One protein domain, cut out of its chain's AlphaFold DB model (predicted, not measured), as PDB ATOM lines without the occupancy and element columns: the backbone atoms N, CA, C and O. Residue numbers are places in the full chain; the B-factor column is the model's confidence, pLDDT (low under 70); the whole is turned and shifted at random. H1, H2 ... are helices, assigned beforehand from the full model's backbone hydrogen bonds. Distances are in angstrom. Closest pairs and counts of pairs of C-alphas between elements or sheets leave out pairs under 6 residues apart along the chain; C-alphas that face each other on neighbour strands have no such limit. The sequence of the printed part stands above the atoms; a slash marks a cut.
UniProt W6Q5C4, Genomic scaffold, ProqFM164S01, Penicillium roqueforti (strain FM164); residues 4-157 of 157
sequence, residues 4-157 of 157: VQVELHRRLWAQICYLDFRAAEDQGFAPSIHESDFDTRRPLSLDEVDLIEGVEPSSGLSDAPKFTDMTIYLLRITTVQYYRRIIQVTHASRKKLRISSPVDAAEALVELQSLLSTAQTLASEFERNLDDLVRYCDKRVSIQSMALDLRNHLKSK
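What this domain is: This is residues 4 to 157 of the 157 residues of an uncharacterized protein of Penicillium roqueforti (strain FM164) (UniProt W6Q5C4). Two long helices, H2 and H3, lie side by side as a long helical hairpin, and the short helix H4 folds back along the end of it that lies away from the H2 to H3 turn. H1 crosses H2 aslant, and a long stretch with no named element, residues 28 to 70, leads from the end of H1 back to the start of H2; at the far tip of the hairpin residues 101 to 107, of which 105 to 107 belong to H3, stick out. The printed part has 154 residues with four named helices, in the order H1, H2, H3, H4, and no named strand; its class is all helix. It is loose, with a radius of gyration of the C-alphas of 18.7 A, and elongated, spanning 60 by 36 by 30 A.

How they stand to each other: Begin with H3, residues 105 to 134, the longest helix. It touches H2, residues 71 to 99, the hub, which touches three helices. H2 and H3 form a helical hairpin, opposite ways at a shallow tilt of 5 degrees; their closest C-alphas, of Leu 75 and Leu 130, are 6.3 A apart. Next look at H4, residues 142 to 155, which makes a second helical hairpin with H3: the two run opposite ways at a shallow tilt of 6 degrees. H3 touches H4 with residues 127 to 134 alone, and the closest C-alphas, of Leu 130 and Arg 151, are 6.3 A apart. H2 touches H4 with residues 71 to 79 alone, the same way at a shallow tilt of 10 degrees; the closest C-alphas, of Ile 72 and Ala 147, are 5.9 A apart. H2, H3 and H4 are an up and down bundle, each helix running against the one before it. Now turn to H1, residues 4 to 27, which touches H2 with residues 14 to 21 alone, at a steep tilt of 49 degrees, the same way; the closest C-alphas, of Tyr 18 and Ile 77, are 6.3 A apart. H1 is apart from H3 and from H4. In H1, H2 and H4 every O i to N i+4 pair is within hydrogen-bond range; in H3 it is 25 of 26.

Where its parts are: Find C-alpha 105 at (-10.490, -2.785, 36.026); from there H3 runs 43.9 A to C-alpha 134 at (-15.198, 16.096, -3.274). H2 is 42.7 A long, from Thr 71 to Ile 99. H1 begins at C-alpha 4, at (-23.953, 37.620, 2.522), and runs 34.9 A to Gln 27. H4 runs 20.2 A from Ser 142 to Lys 155.

The domain as a whole: The two C-alphas farthest apart, of Gly 54 and Val 103, are 61.7 A apart. The printed part has no cut. The link from H1 to H2 is long, with 43 residues. The mean pLDDT of the printed part is 89.4; look for values under 70 at residues 58 to 60, residues 99 to 103 and residue 157.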
ATOM      1  N   VAL A   4     -25.389  37.333   2.580       93.50
ATOM      2  CA  VAL A   4     -23.953  37.620   2.522       93.50
ATOM      3  C   VAL A   4     -23.398  37.748   3.936       93.50
ATOM      4  O   VAL A   4     -22.453  37.045   4.293       93.50
ATOM      5  N   GLN A   5     -24.016  38.578   4.779       93.94
ATOM      6  CA  GLN A   5     -23.597  38.763   6.170       93.94
ATOM      7  C   GLN A   5     -23.645  37.456   6.968       93.94
ATOM      8  O   GLN A   5     -22.703  37.148   7.700       93.94
ATOM      9  N   VAL A   6     -24.713  36.667   6.809       93.38
ATOM     10  CA  VAL A   6     -24.835  35.366   7.483       93.38
ATOM     11  C   VAL A   6     -23.683  34.444   7.096       93.38
ATOM     12  O   VAL A   6     -23.067  33.828   7.969       93.38
ATOM     13  N   GLU A   7     -23.383  34.336   5.805       94.56
ATOM     14  CA  GLU A   7     -22.389  33.380   5.332       94.56
ATOM     15  C   GLU A   7     -20.955  33.850   5.625       94.56
ATOM     16  O   GLU A   7     -20.102  33.048   6.005       94.56
ATOM     17  N   LEU A   8     -20.699  35.161   5.609       94.44
ATOM     18  CA  LEU A   8     -19.443  35.729   6.104       94.44
ATOM     19  C   LEU A   8     -19.234  35.451   7.599       94.44
ATOM     20  O   LEU A   8     -18.133  35.064   7.992       94.44
ATOM     21  N   HIS A   9     -20.272  35.571   8.432       95.50
ATOM     22  CA  HIS A   9     -20.177  35.240   9.857       95.50
ATOM     23  C   HIS A   9     -19.871  33.757  10.092       95.50
ATOM     24  O   HIS A   9     -18.992  33.439  10.893       95.50
ATOM     25  N   ARG A  10     -20.527  32.844   9.364       95.69
ATOM     26  CA  ARG A  10     -20.234  31.401   9.445       95.69
ATOM     27  C   ARG A  10     -18.798  31.096   9.035       95.69
ATOM     28  O   ARG A  10     -18.099  30.366   9.741       95.69
ATOM     29  N   ARG A  11     -18.342  31.660   7.908       96.06
ATOM     30  CA  ARG A  11     -16.972  31.482   7.398       96.06
ATOM     31  C   ARG A  11     -15.940  31.997   8.396       96.06
ATOM     32  O   ARG A  11     -15.009  31.262   8.720       96.06
ATOM     33  N   LEU A  12     -16.136  33.205   8.924       97.00
ATOM     34  CA  LEU A  12     -15.249  33.812   9.917       97.00
ATOM     35  C   LEU A  12     -15.210  32.998  11.213       97.00
ATOM     36  O   LEU A  12     -14.132  32.713  11.729       97.00
ATOM     37  N   TRP A  13     -16.368  32.574  11.716       96.94
ATOM     38  CA  TRP A  13     -16.443  31.776  12.935       96.94
ATOM     39  C   TRP A  13     -15.731  30.428  12.792       96.94
ATOM     40  O   TRP A  13     -14.943  30.035  13.656       96.94
ATOM     41  N   ALA A  14     -15.933  29.743  11.663       95.81
ATOM     42  CA  ALA A  14     -15.217  28.510  11.356       95.81
ATOM     43  C   ALA A  14     -13.694  28.727  11.300       95.81
ATOM     44  O   ALA A  14     -12.941  27.880  11.785       95.81
ATOM     45  N   GLN A  15     -13.236  29.874  10.788       96.50
ATOM     46  CA  GLN A  15     -11.819  30.231  10.764       96.50
ATOM     47  C   GLN A  15     -11.264  30.512  12.169       96.50
ATOM     48  O   GLN A  15     -10.145  30.099  12.473       96.50
ATOM     49  N   ILE A  16     -12.031  31.160  13.050       96.38
ATOM     50  CA  ILE A  16     -11.646  31.362  14.458       96.38
ATOM     51  C   ILE A  16     -11.480  30.009  15.157       96.38
ATOM     52  O   ILE A  16     -10.446  29.757  15.776       96.38
ATOM     53  N   CYS A  17     -12.444  29.100  14.987       94.75
ATOM     54  CA  CYS A  17     -12.333  27.732  15.495       94.75
ATOM     55  C   CYS A  17     -11.109  27.014  14.898       94.75
ATOM     56  O   CYS A  17     -10.362  26.331  15.594       94.75
ATOM     57  N   TYR A  18     -10.838  27.175  13.606       94.81
ATOM     58  CA  TYR A  18      -9.637  26.597  13.009       94.81
ATOM     59  C   TYR A  18      -8.353  27.085  13.705       94.81
ATOM     60  O   TYR A  18      -7.507  26.273  14.080       94.81
ATOM     61  N   LEU A  19      -8.228  28.394  13.931       95.44
ATOM     62  CA  LEU A  19      -7.055  28.996  14.568       95.44
ATOM     63  C   LEU A  19      -6.897  28.586  16.038       95.44
ATOM     64  O   LEU A  19      -5.787  28.252  16.442       95.44
ATOM     65  N   ASP A  20      -7.985  28.534  16.811       95.00
ATOM     66  CA  ASP A  20      -7.964  28.045  18.200       95.00
ATOM     67  C   ASP A  20      -7.473  26.591  18.279       95.00
ATOM     68  O   ASP A  20      -6.670  26.246  19.143       95.00
ATOM     69  N   PHE A  21      -7.868  25.743  17.322       93.12
ATOM     70  CA  PHE A  21      -7.366  24.367  17.275       93.12
ATOM     71  C   PHE A  21      -5.871  24.318  16.975       93.12
ATOM     72  O   PHE A  21      -5.145  23.600  17.650       93.12
ATOM     73  N   ARG A  22      -5.407  25.085  15.982       92.31
ATOM     74  CA  ARG A  22      -3.986  25.129  15.613       92.31
ATOM     75  C   ARG A  22      -3.119  25.633  16.765       92.31
ATOM     76  O   ARG A  22      -2.092  25.035  17.050       92.31
ATOM     77  N   ALA A  23      -3.567  26.674  17.464       93.81
ATOM     78  CA  ALA A  23      -2.874  27.189  18.639       93.81
ATOM     79  C   ALA A  23      -2.809  26.150  19.772       93.81
ATOM     80  O   ALA A  23      -1.771  26.001  20.414       93.81
ATOM     81  N   ALA A  24      -3.899  25.415  20.009       91.12
ATOM     82  CA  ALA A  24      -3.936  24.359  21.014       91.12
ATOM     83  C   ALA A  24      -3.045  23.161  20.640       91.12
ATOM     84  O   ALA A  24      -2.327  22.649  21.497       91.12
ATOM     85  N   GLU A  25      -3.041  22.762  19.365       88.25
ATOM     86  CA  GLU A  25      -2.187  21.702  18.816       88.25
ATOM     87  C   GLU A  25      -0.699  22.020  19.023       88.25
ATOM     88  O   GLU A  25       0.031  21.184  19.556       88.25
ATOM     89  N   ASP A  26      -0.270  23.243  18.697       89.56
ATOM     90  CA  ASP A  26       1.127  23.673  18.836       89.56
ATOM     91  C   ASP A  26       1.600  23.698  20.305       89.56
ATOM     92  O   ASP A  26       2.785  23.524  20.585       89.56
ATOM     93  N   GLN A  27       0.680  23.901  21.254       89.00
ATOM     94  CA  GLN A  27       0.974  23.955  22.691       89.00
ATOM     95  C   GLN A  27       0.688  22.633  23.427       89.00
ATOM     96  O   GLN A  27       0.965  22.517  24.621       89.00
ATOM     97  N   GLY A  28       0.120  21.632  22.745       83.50
ATOM     98  CA  GLY A  28      -0.301  20.369  23.357       83.50
ATOM     99  C   GLY A  28      -1.476  20.502  24.337       83.50
ATOM    100  O   GLY A  28      -1.632  19.667  25.233       83.50
ATOM    101  N   PHE A  29      -2.295  21.546  24.194       84.38
ATOM    102  CA  PHE A  29      -3.488  21.775  25.007       84.38
ATOM    103  C   PHE A  29      -4.766  21.342  24.282       84.38
ATOM    104  O   PHE A  29      -4.780  21.087  23.079       84.38
ATOM    105  N   ALA A  30      -5.867  21.253  25.029       85.38
ATOM    106  CA  ALA A  30      -7.185  21.128  24.422       85.38
ATOM    107  C   ALA A  30      -7.617  22.491  23.835       85.38
ATOM    108  O   ALA A  30      -7.328  23.517  24.458       85.38
ATOM    109  N   PRO A  31      -8.311  22.517  22.682       90.25
ATOM    110  CA  PRO A  31      -8.907  23.739  22.139       90.25
ATOM    111  C   PRO A  31      -9.812  24.427  23.164       90.25
ATOM    112  O   PRO A  31     -10.515  23.749  23.916       90.25
ATOM    113  N   SER A  32      -9.793  25.760  23.198       90.81
ATOM    114  CA  SER A  32     -10.555  26.524  24.192       90.81
ATOM    115  C   SER A  32     -12.037  26.648  23.833       90.81
ATOM    116  O   SER A  32     -12.878  26.703  24.730       90.81
ATOM    117  N   ILE A  33     -12.358  26.632  22.535       91.88
ATOM    118  CA  ILE A  33     -13.724  26.769  22.020       91.88
ATOM    119  C   ILE A  33     -14.337  25.382  21.807       91.88
ATOM    120  O   ILE A  33     -13.879  24.617  20.948       91.88
ATOM    121  N   HIS A  34     -15.408  25.081  22.539       87.00
ATOM    122  CA  HIS A  34     -16.173  23.841  22.440       87.00
ATOM    123  C   HIS A  34     -17.376  23.996  21.504       87.00
ATOM    124  O   HIS A  34     -17.901  25.087  21.315       87.00
ATOM    125  N   GLU A  35     -17.852  22.884  20.932       84.69
ATOM    126  CA  GLU A  35     -19.047  22.892  20.069       84.69
ATOM    127  C   GLU A  35     -20.315  23.322  20.821       84.69
ATOM    128  O   GLU A  35     -21.251  23.811  20.206       84.69
ATOM    129  N   SER A  36     -20.343  23.177  22.150       87.75
ATOM    130  CA  SER A  36     -21.437  23.658  23.002       87.75
ATOM    131  C   SER A  36     -21.450  25.173  23.206       87.75
ATOM    132  O   SER A  36     -22.443  25.697  23.704       87.75
ATOM    133  N   ASP A  37     -20.362  25.870  22.869       90.62
ATOM    134  CA  ASP A  37     -20.199  27.296  23.171       90.62
ATOM    135  C   ASP A  37     -20.871  28.192  22.119       90.62
ATOM    136  O   ASP A  37     -20.976  29.404  22.308       90.62
ATOM    137  N   PHE A  38     -21.321  27.616  20.998       93.31
ATOM    138  CA  PHE A  38     -21.913  28.344  19.882       93.31
ATOM    139  C   PHE A  38     -22.948  27.503  19.124       93.31
ATOM    140  O   PHE A  38     -22.908  26.280  19.116       93.31
ATOM    141  N   ASP A  39     -23.852  28.177  18.418       93.44
ATOM    142  CA  ASP A  39     -24.890  27.576  17.566       93.44
ATOM    143  C   ASP A  39     -24.676  27.866  16.066       93.44
ATOM    144  O   ASP A  39     -25.491  27.508  15.207       93.44
ATOM    145  N   THR A  40     -23.560  28.519  15.734       93.25
ATOM    146  CA  THR A  40     -23.207  28.887  14.363       93.25
ATOM    147  C   THR A  40     -23.045  27.642  13.494       93.25
ATOM    148  O   THR A  40     -22.210  26.773  13.746       93.25
ATOM    149  N   ARG A  41     -23.844  27.575  12.425       91.88
ATOM    150  CA  ARG A  41     -23.807  26.479  11.451       91.88
ATOM    151  C   ARG A  41     -22.522  26.505  10.624       91.88
ATOM    152  O   ARG A  41     -21.893  27.547  10.447       91.88
ATOM    153  N   ARG A  42     -22.172  25.347  10.060       92.12
ATOM    154  CA  ARG A  42     -21.058  25.208   9.116       92.12
ATOM    155  C   ARG A  42     -21.252  26.129   7.896       92.12
ATOM    156  O   ARG A  42     -22.391  26.276   7.449       92.12
ATOM    157  N   PRO A  43     -20.164  26.689   7.335       95.38
ATOM    158  CA  PRO A  43     -20.214  27.391   6.061       95.38
ATOM    159  C   PRO A  43     -20.783  26.522   4.939       95.38
ATOM    160  O   PRO A  43     -20.478  25.329   4.871       95.38
ATOM    161  N   LEU A  44     -21.568  27.127   4.052       94.94
ATOM    162  CA  LEU A  44     -22.097  26.448   2.868       94.94
ATOM    163  C   LEU A  44     -21.046  26.330   1.752       94.94
ATOM    164  O   LEU A  44     -20.185  27.199   1.579       94.94
ATOM    165  N   SER A  45     -21.157  25.266   0.960       95.75
ATOM    166  CA  SER A  45     -20.425  25.079  -0.295       95.75
ATOM    167  C   SER A  45     -21.074  25.913  -1.398       95.75
ATOM    168  O   SER A  45     -21.926  25.423  -2.135       95.75
ATOM    169  N   LEU A  46     -20.687  27.183  -1.488       94.69
ATOM    170  CA  LEU A  46     -21.179  28.145  -2.479       94.69
ATOM    171  C   LEU A  46     -20.016  28.960  -3.037       94.69
ATOM    172  O   LEU A  46     -19.088  29.286  -2.288       94.69
ATOM    173  N   ASP A  47     -20.104  29.325  -4.314       94.06
ATOM    174  CA  ASP A  47     -19.180  30.293  -4.905       94.06
ATOM    175  C   ASP A  47     -19.526  31.702  -4.422       94.06
ATOM    176  O   ASP A  47     -20.667  31.992  -4.057       94.06
ATOM    177  N   GLU A  48     -18.543  32.600  -4.412       91.19
ATOM    178  CA  GLU A  48     -18.772  33.980  -3.960       91.19
ATOM    179  C   GLU A  48     -19.785  34.713  -4.844       91.19
ATOM    180  O   GLU A  48     -20.586  35.499  -4.350       91.19
ATOM    181  N   VAL A  49     -19.807  34.390  -6.139       91.50
ATOM    182  CA  VAL A  49     -20.752  34.956  -7.112       91.50
ATOM    183  C   VAL A  49     -22.206  34.553  -6.858       91.50
ATOM    184  O   VAL A  49     -23.114  35.241  -7.318       91.50
ATOM    185  N   ASP A  50     -22.432  33.458  -6.123       89.62
ATOM    186  CA  ASP A  50     -23.767  32.969  -5.775       89.62
ATOM    187  C   ASP A  50     -24.325  33.691  -4.519       89.62
ATOM    188  O   ASP A  50     -25.493  33.517  -4.161       89.62
ATOM    189  N   LEU A  51     -23.515  34.520  -3.841       90.38
ATOM    190  CA  LEU A  51     -23.909  35.310  -2.671       90.38
ATOM    191  C   LEU A  51     -24.371  36.712  -3.094       90.38
ATOM    192  O   LEU A  51     -23.566  37.573  -3.440       90.38
ATOM    193  N   ILE A  52     -25.682  36.953  -3.033       90.31
ATOM    194  CA  ILE A  52     -26.302  38.204  -3.496       90.31
ATOM    195  C   ILE A  52     -26.713  39.068  -2.297       90.31
ATOM    196  O   ILE A  52     -27.494  38.635  -1.448       90.31
ATOM    197  N   GLU A  53     -26.214  40.304  -2.244       90.94
ATOM    198  CA  GLU A  53     -26.566  41.281  -1.205       90.94
ATOM    199  C   GLU A  53     -28.072  41.583  -1.176       90.94
ATOM    200  O   GLU A  53     -28.752  41.606  -2.203       90.94
ATOM    201  N   GLY A  54     -28.606  41.823   0.023       88.06
ATOM    202  CA  GLY A  54     -30.021  42.152   0.223       88.06
ATOM    203  C   GLY A  54     -31.000  40.975   0.097       88.06
ATOM    204  O   GLY A  54     -32.193  41.162   0.335       88.06
ATOM    205  N   VAL A  55     -30.532  39.764  -0.227       87.69
ATOM    206  CA  VAL A  55     -31.369  38.554  -0.214       87.69
ATOM    207  C   VAL A  55     -31.534  38.038   1.216       87.69
ATOM    208  O   VAL A  55     -30.561  37.858   1.951       87.69
ATOM    209  N   GLU A  56     -32.778  37.764   1.608       85.81
ATOM    210  CA  GLU A  56     -33.097  37.214   2.926       85.81
ATOM    211  C   GLU A  56     -32.503  35.798   3.114       85.81
ATOM    212  O   GLU A  56     -32.625  34.950   2.220       85.81
ATOM    213  N   PRO A  57     -31.913  35.478   4.284       75.69
ATOM    214  CA  PRO A  57     -31.279  34.177   4.542       75.69
ATOM    215  C   PRO A  57     -32.238  32.978   4.497       75.69
ATOM    216  O   PRO A  57     -31.803  31.836   4.347       75.69
ATOM    217  N   SER A  58     -33.543  33.216   4.649       66.94
ATOM    218  CA  SER A  58     -34.598  32.193   4.597       66.94
ATOM    219  C   SER A  58     -34.867  31.657   3.184       66.94
ATOM    220  O   SER A  58     -35.643  30.716   3.036       66.94
ATOM    221  N   SER A  59     -34.197  32.199   2.162       63.75
ATOM    222  CA  SER A  59     -34.328  31.828   0.745       63.75
ATOM    223  C   SER A  59     -33.885  30.398   0.386       63.75
ATOM    224  O   SER A  59     -34.020  29.996  -0.766       63.75
ATOM    225  N   GLY A  60     -33.426  29.589   1.348       68.12
ATOM    226  CA  GLY A  60     -33.196  28.156   1.132       68.12
ATOM    227  C   GLY A  60     -31.868  27.816   0.455       68.12
ATOM    228  O   GLY A  60     -31.778  26.792  -0.223       68.12
ATOM    229  N   LEU A  61     -30.828  28.639   0.641       82.81
ATOM    230  CA  LEU A  61     -29.487  28.291   0.170       82.81
ATOM    231  C   LEU A  61     -28.994  26.985   0.808       82.81
ATOM    232  O   LEU A  61     -29.134  26.754   2.012       82.81
ATOM    233  N   SER A  62     -28.398  26.140  -0.026       89.75
ATOM    234  CA  SER A  62     -27.848  24.836   0.340       89.75
ATOM    235  C   SER A  62     -26.547  24.590  -0.421       89.75
ATOM    236  O   SER A  62     -26.221  25.338  -1.342       89.75
ATOM    237  N   ASP A  63     -25.794  23.568  -0.017       93.44
ATOM    238  CA  ASP A  63     -24.540  23.205  -0.676       93.44
ATOM    239  C   ASP A  63     -24.759  22.962  -2.175       93.44
ATOM    240  O   ASP A  63     -25.563  22.115  -2.577       93.44
ATOM    241  N   ALA A  64     -24.014  23.692  -3.005       93.75
ATOM    242  CA  ALA A  64     -24.105  23.557  -4.447       93.75
ATOM    243  C   ALA A  64     -23.618  22.162  -4.886       93.75
ATOM    244  O   ALA A  64     -22.585  21.686  -4.402       93.75
ATOM    245  N   PRO A  65     -24.303  21.504  -5.842       95.06
ATOM    246  CA  PRO A  65     -23.921  20.187  -6.342       95.06
ATOM    247  C   PRO A  65     -22.774  20.272  -7.371       95.06
ATOM    248  O   PRO A  65     -22.857  19.718  -8.466       95.06
ATOM    249  N   LYS A  66     -21.720  21.024  -7.040       95.62
ATOM    250  CA  LYS A  66     -20.526  21.269  -7.860       95.62
ATOM    251  C   LYS A  66     -19.302  21.451  -6.960       95.62
ATOM    252  O   LYS A  66     -19.431  21.655  -5.756       95.62
ATOM    253  N   PHE A  67     -18.114  21.398  -7.557       97.00
ATOM    254  CA  PHE A  67     -16.931  21.985  -6.931       97.00
ATOM    255  C   PHE A  67     -17.129  23.500  -6.815       97.00
ATOM    256  O   PHE A  67     -17.594  24.123  -7.767       97.00
ATOM    257  N   THR A  68     -16.770  24.061  -5.665       96.81
ATOM    258  CA  THR A  68     -16.897  25.491  -5.363       96.81
ATOM    259  C   THR A  68     -15.588  26.060  -4.841       96.81
ATOM    260  O   THR A  68     -14.735  25.307  -4.351       96.81
ATOM    261  N   ASP A  69     -15.473  27.387  -4.830       93.94
ATOM    262  CA  ASP A  69     -14.361  28.111  -4.191       93.94
ATOM    263  C   ASP A  69     -14.149  27.668  -2.730       93.94
ATOM    264  O   ASP A  69     -13.034  27.635  -2.202       93.94
ATOM    265  N   MET A  70     -15.231  27.233  -2.082       96.31
ATOM    266  CA  MET A  70     -15.238  26.789  -0.696       96.31
ATOM    267  C   MET A  70     -14.785  25.342  -0.497       96.31
ATOM    268  O   MET A  70     -14.472  24.976   0.631       96.31
ATOM    269  N   THR A  71     -14.686  24.505  -1.532       97.31
ATOM    270  CA  THR A  71     -14.460  23.052  -1.365       97.31
ATOM    271  C   THR A  71     -13.174  22.726  -0.589       97.31
ATOM    272  O   THR A  71     -13.206  21.953   0.371       97.31
ATOM    273  N   ILE A  72     -12.042  23.347  -0.937       96.31
ATOM    274  CA  ILE A  72     -10.760  23.107  -0.242       96.31
ATOM    275  C   ILE A  72     -10.804  23.631   1.199       96.31
ATOM    276  O   ILE A  72     -10.289  22.992   2.119       96.31
ATOM    277  N   TYR A  73     -11.432  24.787   1.414       96.38
ATOM    278  CA  TYR A  73     -11.613  25.345   2.752       96.38
ATOM    279  C   TYR A  73     -12.489  24.438   3.624       96.38
ATOM    280  O   TYR A  73     -12.134  24.129   4.763       96.38
ATOM    281  N   LEU A  74     -13.589  23.944   3.057       97.31
ATOM    282  CA  LEU A  74     -14.524  23.037   3.700       97.31
ATOM    283  C   LEU A  74     -13.865  21.719   4.116       97.31
ATOM    284  O   LEU A  74     -14.133  21.254   5.221       97.31
ATOM    285  N   LEU A  75     -12.965  21.158   3.298       97.06
ATOM    286  CA  LEU A  75     -12.150  19.999   3.687       97.06
ATOM    287  C   LEU A  75     -11.358  20.285   4.974       97.06
ATOM    288  O   LEU A  75     -11.419  19.508   5.926       97.06
ATOM    289  N   ARG A  76     -10.664  21.429   5.036       94.62
ATOM    290  CA  ARG A  76      -9.820  21.808   6.183       94.62
ATOM    291  C   ARG A  76     -10.622  22.005   7.466       94.62
ATOM    292  O   ARG A  76     -10.236  21.475   8.508       94.62
ATOM    293  N   ILE A  77     -11.711  22.773   7.412       94.56
ATOM    294  CA  ILE A  77     -12.512  23.047   8.614       94.56
ATOM    295  C   ILE A  77     -13.225  21.788   9.104       94.56
ATOM    296  O   ILE A  77     -13.296  21.575  10.311       94.56
ATOM    297  N   THR A  78     -13.687  20.927   8.190       94.44
ATOM    298  CA  THR A  78     -14.323  19.661   8.555       94.44
ATOM    299  C   THR A  78     -13.326  18.778   9.294       94.44
ATOM    300  O   THR A  78     -13.635  18.316  10.385       94.44
ATOM    301  N   THR A  79     -12.093  18.633   8.803       93.38
ATOM    302  CA  THR A  79     -11.051  17.893   9.529       93.38
ATOM    303  C   THR A  79     -10.803  18.428  10.937       93.38
ATOM    304  O   THR A  79     -10.752  17.651  11.888       93.38
ATOM    305  N   VAL A  80     -10.700  19.748  11.102       91.31
ATOM    306  CA  VAL A  80     -10.486  20.332  12.433       91.31
ATOM    307  C   VAL A  80     -11.671  20.093  13.370       91.31
ATOM    308  O   VAL A  80     -11.451  19.781  14.538       91.31
ATOM    309  N   GLN A  81     -12.911  20.178  12.883       90.19
ATOM    310  CA  GLN A  81     -14.100  19.839  13.678       90.19
ATOM    311  C   GLN A  81     -14.031  18.396  14.202       90.19
ATOM    312  O   GLN A  81     -14.250  18.152  15.387       90.19
ATOM    313  N   TYR A  82     -13.633  17.443  13.359       90.31
ATOM    314  CA  TYR A  82     -13.501  16.047  13.778       90.31
ATOM    315  C   TYR A  82     -12.373  15.816  14.784       90.31
ATOM    316  O   TYR A  82     -12.606  15.176  15.813       90.31
ATOM    317  N   TYR A  83     -11.178  16.371  14.558       88.62
ATOM    318  CA  TYR A  83     -10.089  16.235  15.531       88.62
ATOM    319  C   TYR A  83     -10.431  16.881  16.875       88.62
ATOM    320  O   TYR A  83     -10.129  16.300  17.918       88.62
ATOM    321  N   ARG A  84     -11.133  18.023  16.883       88.62
ATOM    322  CA  ARG A  84     -11.655  18.638  18.115       88.62
ATOM    323  C   ARG A  84     -12.540  17.665  18.897       88.62
ATOM    324  O   ARG A  84     -12.295  17.469  20.087       88.62
ATOM    325  N   ARG A  85     -13.508  17.010  18.241       88.56
ATOM    326  CA  ARG A  85     -14.405  16.025  18.881       88.56
ATOM    327  C   ARG A  85     -13.628  14.837  19.459       88.56
ATOM    328  O   ARG A  85     -13.864  14.451  20.601       88.56
ATOM    329  N   ILE A  86     -12.655  14.298  18.719       86.50
ATOM    330  CA  ILE A  86     -11.804  13.188  19.190       86.50
ATOM    331  C   ILE A  86     -10.987  13.597  20.425       86.50
ATOM    332  O   ILE A  86     -10.950  12.860  21.418       86.50
ATOM    333  N   ILE A  87     -10.359  14.776  20.398       85.00
ATOM    334  CA  ILE A  87      -9.580  15.309  21.524       85.00
ATOM    335  C   ILE A  87     -10.482  15.501  22.744       85.00
ATOM    336  O   ILE A  87     -10.124  15.061  23.834       85.00
ATOM    337  N   GLN A  88     -11.666  16.092  22.577       83.12
ATOM    338  CA  GLN A  88     -12.615  16.317  23.671       83.12
ATOM    339  C   GLN A  88     -13.063  15.008  24.328       83.12
ATOM    340  O   GLN A  88     -12.973  14.885  25.551       83.12
ATOM    341  N   VAL A  89     -13.471  14.012  23.531       82.25
ATOM    342  CA  VAL A  89     -13.853  12.680  24.032       82.25
ATOM    343  C   VAL A  89     -12.689  12.044  24.801       82.25
ATOM    344  O   VAL A  89     -12.858  11.590  25.930       82.25
ATOM    345  N   THR A  90     -11.477  12.104  24.247       80.12
ATOM    346  CA  THR A  90     -10.275  11.532  24.878       80.12
ATOM    347  C   THR A  90      -9.904  12.249  26.185       80.12
ATOM    348  O   THR A  90      -9.549  11.606  27.178       80.12
ATOM    349  N   HIS A  91      -9.988  13.582  26.224       79.88
ATOM    350  CA  HIS A  91      -9.677  14.381  27.411       79.88
ATOM    351  C   HIS A  91     -10.699  14.181  28.533       79.88
ATOM    352  O   HIS A  91     -10.299  14.019  29.691       79.88
ATOM    353  N   ALA A  92     -11.995  14.165  28.208       75.56
ATOM    354  CA  ALA A  92     -13.060  13.937  29.181       75.56
ATOM    355  C   ALA A  92     -12.873  12.595  29.902       75.56
ATOM    356  O   ALA A  92     -12.975  12.523  31.127       75.56
ATOM    357  N   SER A  93     -12.496  11.557  29.162       75.06
ATOM    358  CA  SER A  93     -12.259  10.227  29.719       75.06
ATOM    359  C   SER A  93     -10.978  10.113  30.523       75.06
ATOM    360  O   SER A  93     -10.997   9.551  31.612       75.06
ATOM    361  N   ARG A  94      -9.866  10.717  30.073       74.94
ATOM    362  CA  ARG A  94      -8.650  10.799  30.907       74.94
ATOM    363  C   ARG A  94      -8.928  11.482  32.242       74.94
ATOM    364  O   ARG A  94      -8.355  11.093  33.256       74.94
ATOM    365  N   LYS A  95      -9.778  12.512  32.248       73.38
ATOM    366  CA  LYS A  95     -10.187  13.195  33.477       73.38
ATOM    367  C   LYS A  95     -11.005  12.265  34.376       73.38
ATOM    368  O   LYS A  95     -10.705  12.202  35.561       73.38
ATOM    369  N   LYS A  96     -11.971  11.518  33.829       72.25
ATOM    370  CA  LYS A  96     -12.762  10.530  34.584       72.25
ATOM    371  C   LYS A  96     -11.894   9.420  35.181       72.25
ATOM    372  O   LYS A  96     -11.920   9.250  36.393       72.25
ATOM    373  N   LEU A  97     -11.041   8.788  34.371       70.38
ATOM    374  CA  LEU A  97     -10.118   7.724  34.794       70.38
ATOM    375  C   LEU A  97      -9.095   8.172  35.853       70.38
ATOM    376  O   LEU A  97      -8.577   7.353  36.600       70.38
ATOM    377  N   ARG A  98      -8.757   9.468  35.900       70.06
ATOM    378  CA  ARG A  98      -7.887  10.037  36.944       70.06
ATOM    379  C   ARG A  98      -8.615  10.309  38.256       70.06
ATOM    380  O   ARG A  98      -7.964  10.384  39.291       70.06
ATOM    381  N   ILE A  99      -9.922  10.555  38.193       65.25
ATOM    382  CA  ILE A  99     -10.758  10.870  39.356       65.25
ATOM    383  C   ILE A  99     -11.302   9.580  39.988       65.25
ATOM    384  O   ILE A  99     -11.537   9.557  41.195       65.25
ATOM    385  N   SER A 100     -11.469   8.504  39.215       60.53
ATOM    386  CA  SER A 100     -11.796   7.189  39.758       60.53
ATOM    387  C   SER A 100     -10.613   6.608  40.552       60.53
ATOM    388  O   SER A 100      -9.480   6.525  40.082       60.53
ATOM    389  N   SER A 101     -10.890   6.204  41.795       60.31
ATOM    390  CA  SER A 101     -10.030   5.328  42.609       60.31
ATOM    391  C   SER A 101      -9.750   3.999  41.875       60.31
ATOM    392  O   SER A 101     -10.443   3.719  40.899       60.31
ATOM    393  N   PRO A 102      -8.795   3.144  42.318       60.72
ATOM    394  CA  PRO A 102      -8.422   1.879  41.648       60.72
ATOM    395  C   PRO A 102      -9.504   0.781  41.759       60.72
ATOM    396  O   PRO A 102      -9.217  -0.390  42.003       60.72
ATOM    397  N   VAL A 103     -10.766   1.174  41.651       59.47
ATOM    398  CA  VAL A 103     -11.954   0.367  41.848       59.47
ATOM    399  C   VAL A 103     -12.415  -0.081  40.465       59.47
ATOM    400  O   VAL A 103     -12.901   0.704  39.665       59.47
ATOM    401  N   ASP A 104     -12.163  -1.363  40.231       70.94
ATOM    402  CA  ASP A 104     -12.625  -2.229  39.150       70.94
ATOM    403  C   ASP A 104     -12.088  -1.977  37.726       70.94
ATOM    404  O   ASP A 104     -12.621  -1.221  36.913       70.94
ATOM    405  N   ALA A 105     -11.035  -2.726  37.379       76.06
ATOM    406  CA  ALA A 105     -10.490  -2.785  36.026       76.06
ATOM    407  C   ALA A 105     -11.551  -3.163  34.973       76.06
ATOM    408  O   ALA A 105     -11.409  -2.779  33.813       76.06
ATOM    409  N   ALA A 106     -12.614  -3.881  35.357       81.75
ATOM    410  CA  ALA A 106     -13.713  -4.208  34.456       81.75
ATOM    411  C   ALA A 106     -14.493  -2.958  34.013       81.75
ATOM    412  O   ALA A 106     -14.791  -2.818  32.828       81.75
ATOM    413  N   GLU A 107     -14.766  -2.020  34.925       81.19
ATOM    414  CA  GLU A 107     -15.475  -0.772  34.610       81.19
ATOM    415  C   GLU A 107     -14.627   0.130  33.699       81.19
ATOM    416  O   GLU A 107     -15.115   0.635  32.684       81.19
ATOM    417  N   ALA A 108     -13.323   0.232  33.978       80.44
ATOM    418  CA  ALA A 108     -12.384   0.959  33.125       80.44
ATOM    419  C   ALA A 108     -12.284   0.357  31.710       80.44
ATOM    420  O   ALA A 108     -12.212   1.095  30.726       80.44
ATOM    421  N   LEU A 109     -12.302  -0.976  31.579       83.44
ATOM    422  CA  LEU A 109     -12.308  -1.648  30.275       83.44
ATOM    423  C   LEU A 109     -13.584  -1.351  29.478       83.44
ATOM    424  O   LEU A 109     -13.495  -1.103  28.274       83.44
ATOM    425  N   VAL A 110     -14.749  -1.337  30.132       86.44
ATOM    426  CA  VAL A 110     -16.027  -0.985  29.493       86.44
ATOM    427  C   VAL A 110     -16.015   0.469  29.015       86.44
ATOM    428  O   VAL A 110     -16.412   0.743  27.880       86.44
ATOM    429  N   GLU A 111     -15.509   1.402  29.828       83.62
ATOM    430  CA  GLU A 111     -15.376   2.805  29.420       83.62
ATOM    431  C   GLU A 111     -14.432   2.944  28.215       83.62
ATOM    432  O   GLU A 111     -14.791   3.572  27.218       83.62
ATOM    433  N   LEU A 112     -13.261   2.297  28.240       84.19
ATOM    434  CA  LEU A 112     -12.313   2.317  27.118       84.19
ATOM    435  C   LEU A 112     -12.907   1.731  25.828       84.19
ATOM    436  O   LEU A 112     -12.693   2.290  24.750       84.19
ATOM    437  N   GLN A 113     -13.681   0.649  25.918       89.44
ATOM    438  CA  GLN A 113     -14.386   0.073  24.766       89.44
ATOM    439  C   GLN A 113     -15.452   1.023  24.210       89.44
ATOM    440  O   GLN A 113     -15.553   1.189  22.992       89.44
ATOM    441  N   SER A 114     -16.213   1.688  25.083       89.00
ATOM    442  CA  SER A 114     -17.199   2.699  24.679       89.00
ATOM    443  C   SER A 114     -16.542   3.870  23.938       89.00
ATOM    444  O   SER A 114     -17.042   4.322  22.902       89.00
ATOM    445  N   LEU A 115     -15.378   4.318  24.408       87.19
ATOM    446  CA  LEU A 115     -14.618   5.391  23.768       87.19
ATOM    447  C   LEU A 115     -14.057   4.983  22.418       87.19
ATOM    448  O   LEU A 115     -14.138   5.764  21.472       87.19
ATOM    449  N   LEU A 116     -13.529   3.762  22.311       88.62
ATOM    450  CA  LEU A 116     -13.049   3.228  21.043       88.62
ATOM    451  C   LEU A 116     -14.180   3.180  20.008       88.62
ATOM    452  O   LEU A 116     -14.004   3.666  18.895       88.62
ATOM    453  N   SER A 117     -15.352   2.670  20.396       92.19
ATOM    454  CA  SER A 117     -16.542   2.637  19.536       92.19
ATOM    455  C   SER A 117     -16.974   4.044  19.094       92.19
ATOM    456  O   SER A 117     -17.240   4.293  17.913       92.19
ATOM    457  N   THR A 118     -16.958   5.004  20.024       91.25
ATOM    458  CA  THR A 118     -17.257   6.414  19.726       91.25
ATOM    459  C   THR A 118     -16.254   6.987  18.722       91.25
ATOM    460  O   THR A 118     -16.656   7.575  17.719       91.25
ATOM    461  N   ALA A 119     -14.954   6.779  18.937       89.12
ATOM    462  CA  ALA A 119     -13.902   7.259  18.046       89.12
ATOM    463  C   ALA A 119     -13.992   6.635  16.641       89.12
ATOM    464  O   ALA A 119     -13.847   7.344  15.649       89.12
ATOM    465  N   GLN A 120     -14.296   5.337  16.541       91.69
ATOM    466  CA  GLN A 120     -14.512   4.646  15.262       91.69
ATOM    467  C   GLN A 120     -15.721   5.201  14.502       91.69
ATOM    468  O   GLN A 120     -15.661   5.390  13.285       91.69
ATOM    469  N   THR A 121     -16.805   5.510  15.218       93.94
ATOM    470  CA  THR A 121     -17.995   6.135  14.626       93.94
ATOM    471  C   THR A 121     -17.657   7.522  14.082       93.94
ATOM    472  O   THR A 121     -17.949   7.815  12.924       93.94
ATOM    473  N   LEU A 122     -16.958   8.343  14.873       92.25
ATOM    474  CA  LEU A 122     -16.500   9.670  14.452       92.25
ATOM    475  C   LEU A 122     -15.585   9.605  13.224       92.25
ATOM    476  O   LEU A 122     -15.753  10.404  12.306       92.25
ATOM    477  N   ALA A 123     -14.652   8.650  13.182       91.62
ATOM    478  CA  ALA A 123     -13.765   8.446  12.037       91.62
ATOM    479  C   ALA A 123     -14.543   8.052  10.768       91.62
ATOM    480  O   ALA A 123     -14.312   8.606   9.698       91.62
ATOM    481  N   SER A 124     -15.528   7.162  10.896       94.25
ATOM    482  CA  SER A 124     -16.372   6.747   9.764       94.25
ATOM    483  C   SER A 124     -17.213   7.910   9.219       94.25
ATOM    484  O   SER A 124     -17.333   8.098   8.007       94.25
ATOM    485  N   GLU A 125     -17.788   8.726  10.108       95.25
ATOM    486  CA  GLU A 125     -18.509   9.944   9.724       95.25
ATOM    487  C   GLU A 125     -17.592  10.964   9.044       95.25
ATOM    488  O   GLU A 125     -17.992  11.587   8.059       95.25
ATOM    489  N   PHE A 126     -16.372  11.126   9.560       94.81
ATOM    490  CA  PHE A 126     -15.360  12.008   8.995       94.81
ATOM    491  C   PHE A 126     -15.021  11.625   7.560       94.81
ATOM    492  O   PHE A 126     -15.083  12.472   6.669       94.81
ATOM    493  N   GLU A 127     -14.716  10.350   7.319       95.50
ATOM    494  CA  GLU A 127     -14.369   9.868   5.987       95.50
ATOM    495  C   GLU A 127     -15.494  10.085   4.977       95.50
ATOM    496  O   GLU A 127     -15.226  10.556   3.868       95.50
ATOM    497  N   ARG A 128     -16.741   9.799   5.376       96.69
ATOM    498  CA  ARG A 128     -17.929  10.028   4.545       96.69
ATOM    499  C   ARG A 128     -18.093  11.507   4.211       96.69
ATOM    500  O   ARG A 128     -18.235  11.858   3.046       96.69
ATOM    501  N   ASN A 129     -18.005  12.378   5.214       95.81
ATOM    502  CA  ASN A 129     -18.154  13.815   5.008       95.81
ATOM    503  C   ASN A 129     -17.045  14.389   4.116       95.81
ATOM    504  O   ASN A 129     -17.304  15.283   3.314       95.81
ATOM    505  N   LEU A 130     -15.818  13.874   4.217       96.69
ATOM    506  CA  LEU A 130     -14.739  14.243   3.304       96.69
ATOM    507  C   LEU A 130     -15.013  13.799   1.862       96.69
ATOM    508  O   LEU A 130     -14.727  14.558   0.936       96.69
ATOM    509  N   ASP A 131     -15.557  12.597   1.653       97.25
ATOM    510  CA  ASP A 131     -15.932  12.125   0.316       97.25
ATOM    511  C   ASP A 131     -17.072  12.942  -0.289       97.25
ATOM    512  O   ASP A 131     -16.991  13.329  -1.457       97.25
ATOM    513  N   ASP A 132     -18.083  13.279   0.510       96.75
ATOM    514  CA  ASP A 132     -19.228  14.078   0.069       96.75
ATOM    515  C   ASP A 132     -18.816  15.469  -0.430       96.75
ATOM    516  O   ASP A 132     -19.432  16.003  -1.358       96.75
ATOM    517  N   LEU A 133     -17.750  16.052   0.129       96.88
ATOM    518  CA  LEU A 133     -17.245  17.365  -0.287       96.88
ATOM    519  C   LEU A 133     -16.540  17.350  -1.636       96.88
ATOM    520  O   LEU A 133     -16.545  18.356  -2.338       96.88
ATOM    521  N   VAL A 134     -15.944  16.221  -2.014       97.56
ATOM    522  CA  VAL A 134     -15.198  16.096  -3.274       97.56
ATOM    523  C   VAL A 134     -15.919  15.238  -4.305       97.56
ATOM    524  O   VAL A 134     -15.359  14.957  -5.363       97.56
ATOM    525  N   ARG A 135     -17.175  14.846  -4.048       97.06
ATOM    526  CA  ARG A 135     -17.961  13.981  -4.946       97.06
ATOM    527  C   ARG A 135     -18.134  14.540  -6.361       97.06
ATOM    528  O   ARG A 135     -18.319  13.767  -7.293       97.06
ATOM    529  N   TYR A 136     -18.052  15.862  -6.519       96.62
ATOM    530  CA  TYR A 136     -18.164  16.557  -7.806       96.62
ATOM    531  C   TYR A 136     -16.809  16.957  -8.417       96.62
ATOM    532  O   TYR A 136     -16.788  17.669  -9.416       96.62
ATOM    533  N   CYS A 137     -15.683  16.544  -7.825       97.56
ATOM    534  CA  CYS A 137     -14.354  16.873  -8.339       97.56
ATOM    535  C   CYS A 137     -13.985  16.026  -9.567       97.56
ATOM    536  O   CYS A 137     -14.067  14.797  -9.540       97.56
ATOM    537  N   ASP A 138     -13.472  16.678 -10.606       97.19
ATOM    538  CA  ASP A 138     -12.861  16.073 -11.784       97.19
ATOM    539  C   ASP A 138     -11.329  16.086 -11.663       97.19
ATOM    540  O   ASP A 138     -10.690  17.137 -11.605       97.19
ATOM    541  N   LYS A 139     -10.711  14.900 -11.699       96.44
ATOM    542  CA  LYS A 139      -9.246  14.725 -11.663       96.44
ATOM    543  C   LYS A 139      -8.510  15.408 -12.819       96.44
ATOM    544  O   LYS A 139      -7.311  15.638 -12.719       96.44
ATOM    545  N   ARG A 140      -9.190  15.700 -13.930       97.50
ATOM    546  CA  ARG A 140      -8.598  16.389 -15.088       97.50
ATOM    547  C   ARG A 140      -8.379  17.875 -14.822       97.50
ATOM    548  O   ARG A 140      -7.545  18.497 -15.474       97.50
ATOM    549  N   VAL A 141      -9.114  18.443 -13.867       97.88
ATOM    550  CA  VAL A 141      -8.984  19.839 -13.458       97.88
ATOM    551  C   VAL A 141      -7.986  19.913 -12.308       97.88
ATOM    552  O   VAL A 141      -8.222  19.361 -11.237       97.88
ATOM    553  N   SER A 142      -6.871  20.621 -12.511       97.81
ATOM    554  CA  SER A 142      -5.734  20.633 -11.574       97.81
ATOM    555  C   SER A 142      -6.135  20.933 -10.122       97.81
ATOM    556  O   SER A 142      -5.810  20.153  -9.229       97.81
ATOM    557  N   ILE A 143      -6.908  21.998  -9.881       97.12
ATOM    558  CA  ILE A 143      -7.317  22.376  -8.518       97.12
ATOM    559  C   ILE A 143      -8.257  21.351  -7.865       97.12
ATOM    560  O   ILE A 143      -8.194  21.120  -6.660       97.12
ATOM    561  N   GLN A 144      -9.092  20.679  -8.659       98.06
ATOM    562  CA  GLN A 144     -10.002  19.647  -8.162       98.06
ATOM    563  C   GLN A 144      -9.253  18.333  -7.902       98.06
ATOM    564  O   GLN A 144      -9.526  17.655  -6.912       98.06
ATOM    565  N   SER A 145      -8.241  18.013  -8.717       98.00
ATOM    566  CA  SER A 145      -7.292  16.935  -8.421       98.00
ATOM    567  C   SER A 145      -6.581  17.177  -7.091       98.00
ATOM    568  O   SER A 145      -6.551  16.286  -6.249       98.00
ATOM    569  N   MET A 146      -6.097  18.400  -6.847       97.69
ATOM    570  CA  MET A 146      -5.481  18.754  -5.565       97.69
ATOM    571  C   MET A 146      -6.445  18.587  -4.383       97.69
ATOM    572  O   MET A 146      -6.026  18.148  -3.316       97.69
ATOM    573  N   ALA A 147      -7.733  18.908  -4.549       97.88
ATOM    574  CA  ALA A 147      -8.736  18.687  -3.506       97.88
ATOM    575  C   ALA A 147      -8.934  17.190  -3.200       97.88
ATOM    576  O   ALA A 147      -9.039  16.805  -2.033       97.88
ATOM    577  N   LEU A 148      -8.926  16.333  -4.227       98.12
ATOM    578  CA  LEU A 148      -8.981  14.875  -4.064       98.12
ATOM    579  C   LEU A 148      -7.741  14.331  -3.345       98.12
ATOM    580  O   LEU A 148      -7.871  13.477  -2.463       98.12
ATOM    581  N   ASP A 149      -6.557  14.838  -3.688       97.56
ATOM    582  CA  ASP A 149      -5.297  14.459  -3.043       97.56
ATOM    583  C   ASP A 149      -5.260  14.918  -1.584       97.56
ATOM    584  O   ASP A 149      -4.907  14.140  -0.695       97.56
ATOM    585  N   LEU A 150      -5.716  16.146  -1.312       97.12
ATOM    586  CA  LEU A 150      -5.867  16.663   0.043       97.12
ATOM    587  C   LEU A 150      -6.825  15.791   0.856       97.12
ATOM    588  O   LEU A 150      -6.488  15.406   1.971       97.12
ATOM    589  N   ARG A 151      -7.988  15.421   0.307       97.31
ATOM    590  CA  ARG A 151      -8.929  14.510   0.973       97.31
ATOM    591  C   ARG A 151      -8.253  13.187   1.353       97.31
ATOM    592  O   ARG A 151      -8.397  12.737   2.486       97.31
ATOM    593  N   ASN A 152      -7.492  12.583   0.440       96.44
ATOM    594  CA  ASN A 152      -6.765  11.340   0.722       96.44
ATOM    595  C   ASN A 152      -5.713  11.538   1.825       96.44
ATOM    596  O   ASN A 152      -5.601  10.711   2.726       96.44
ATOM    597  N   HIS A 153      -4.980  12.654   1.787       95.38
ATOM    598  CA  HIS A 153      -4.000  12.996   2.814       95.38
ATOM    599  C   HIS A 153      -4.646  13.153   4.197       95.38
ATOM    600  O   HIS A 153      -4.128  12.626   5.180       95.38
ATOM    601  N   LEU A 154      -5.795  13.827   4.276       93.44
ATOM    602  CA  LEU A 154      -6.520  14.046   5.531       93.44
ATOM    603  C   LEU A 154      -7.066  12.744   6.130       93.44
ATOM    604  O   LEU A 154      -7.121  12.633   7.347       93.44
ATOM    605  N   LYS A 155      -7.420  11.752   5.303       92.00
ATOM    606  CA  LYS A 155      -7.818  10.410   5.770       92.00
ATOM    607  C   LYS A 155      -6.648   9.581   6.309       92.00
ATOM    608  O   LYS A 155      -6.857   8.650   7.072       92.00
ATOM    609  N   SER A 156      -5.423   9.890   5.883       87.88
ATOM    610  CA  SER A 156      -4.222   9.134   6.269       87.88
ATOM    611  C   SER A 156      -3.556   9.607   7.565       87.88
ATOM    612  O   SER A 156      -2.589   8.981   7.997       87.88
ATOM    613  N   LYS A 157      -4.029  10.715   8.150       68.31
ATOM    614  CA  LYS A 157      -3.502  11.304   9.388       68.31
ATOM    615  C   LYS A 157      -4.325  10.900  10.602       68.31
ATOM    616  O   LYS A 157      -3.693  10.497  11.599       68.31
TER     617      LYS A 157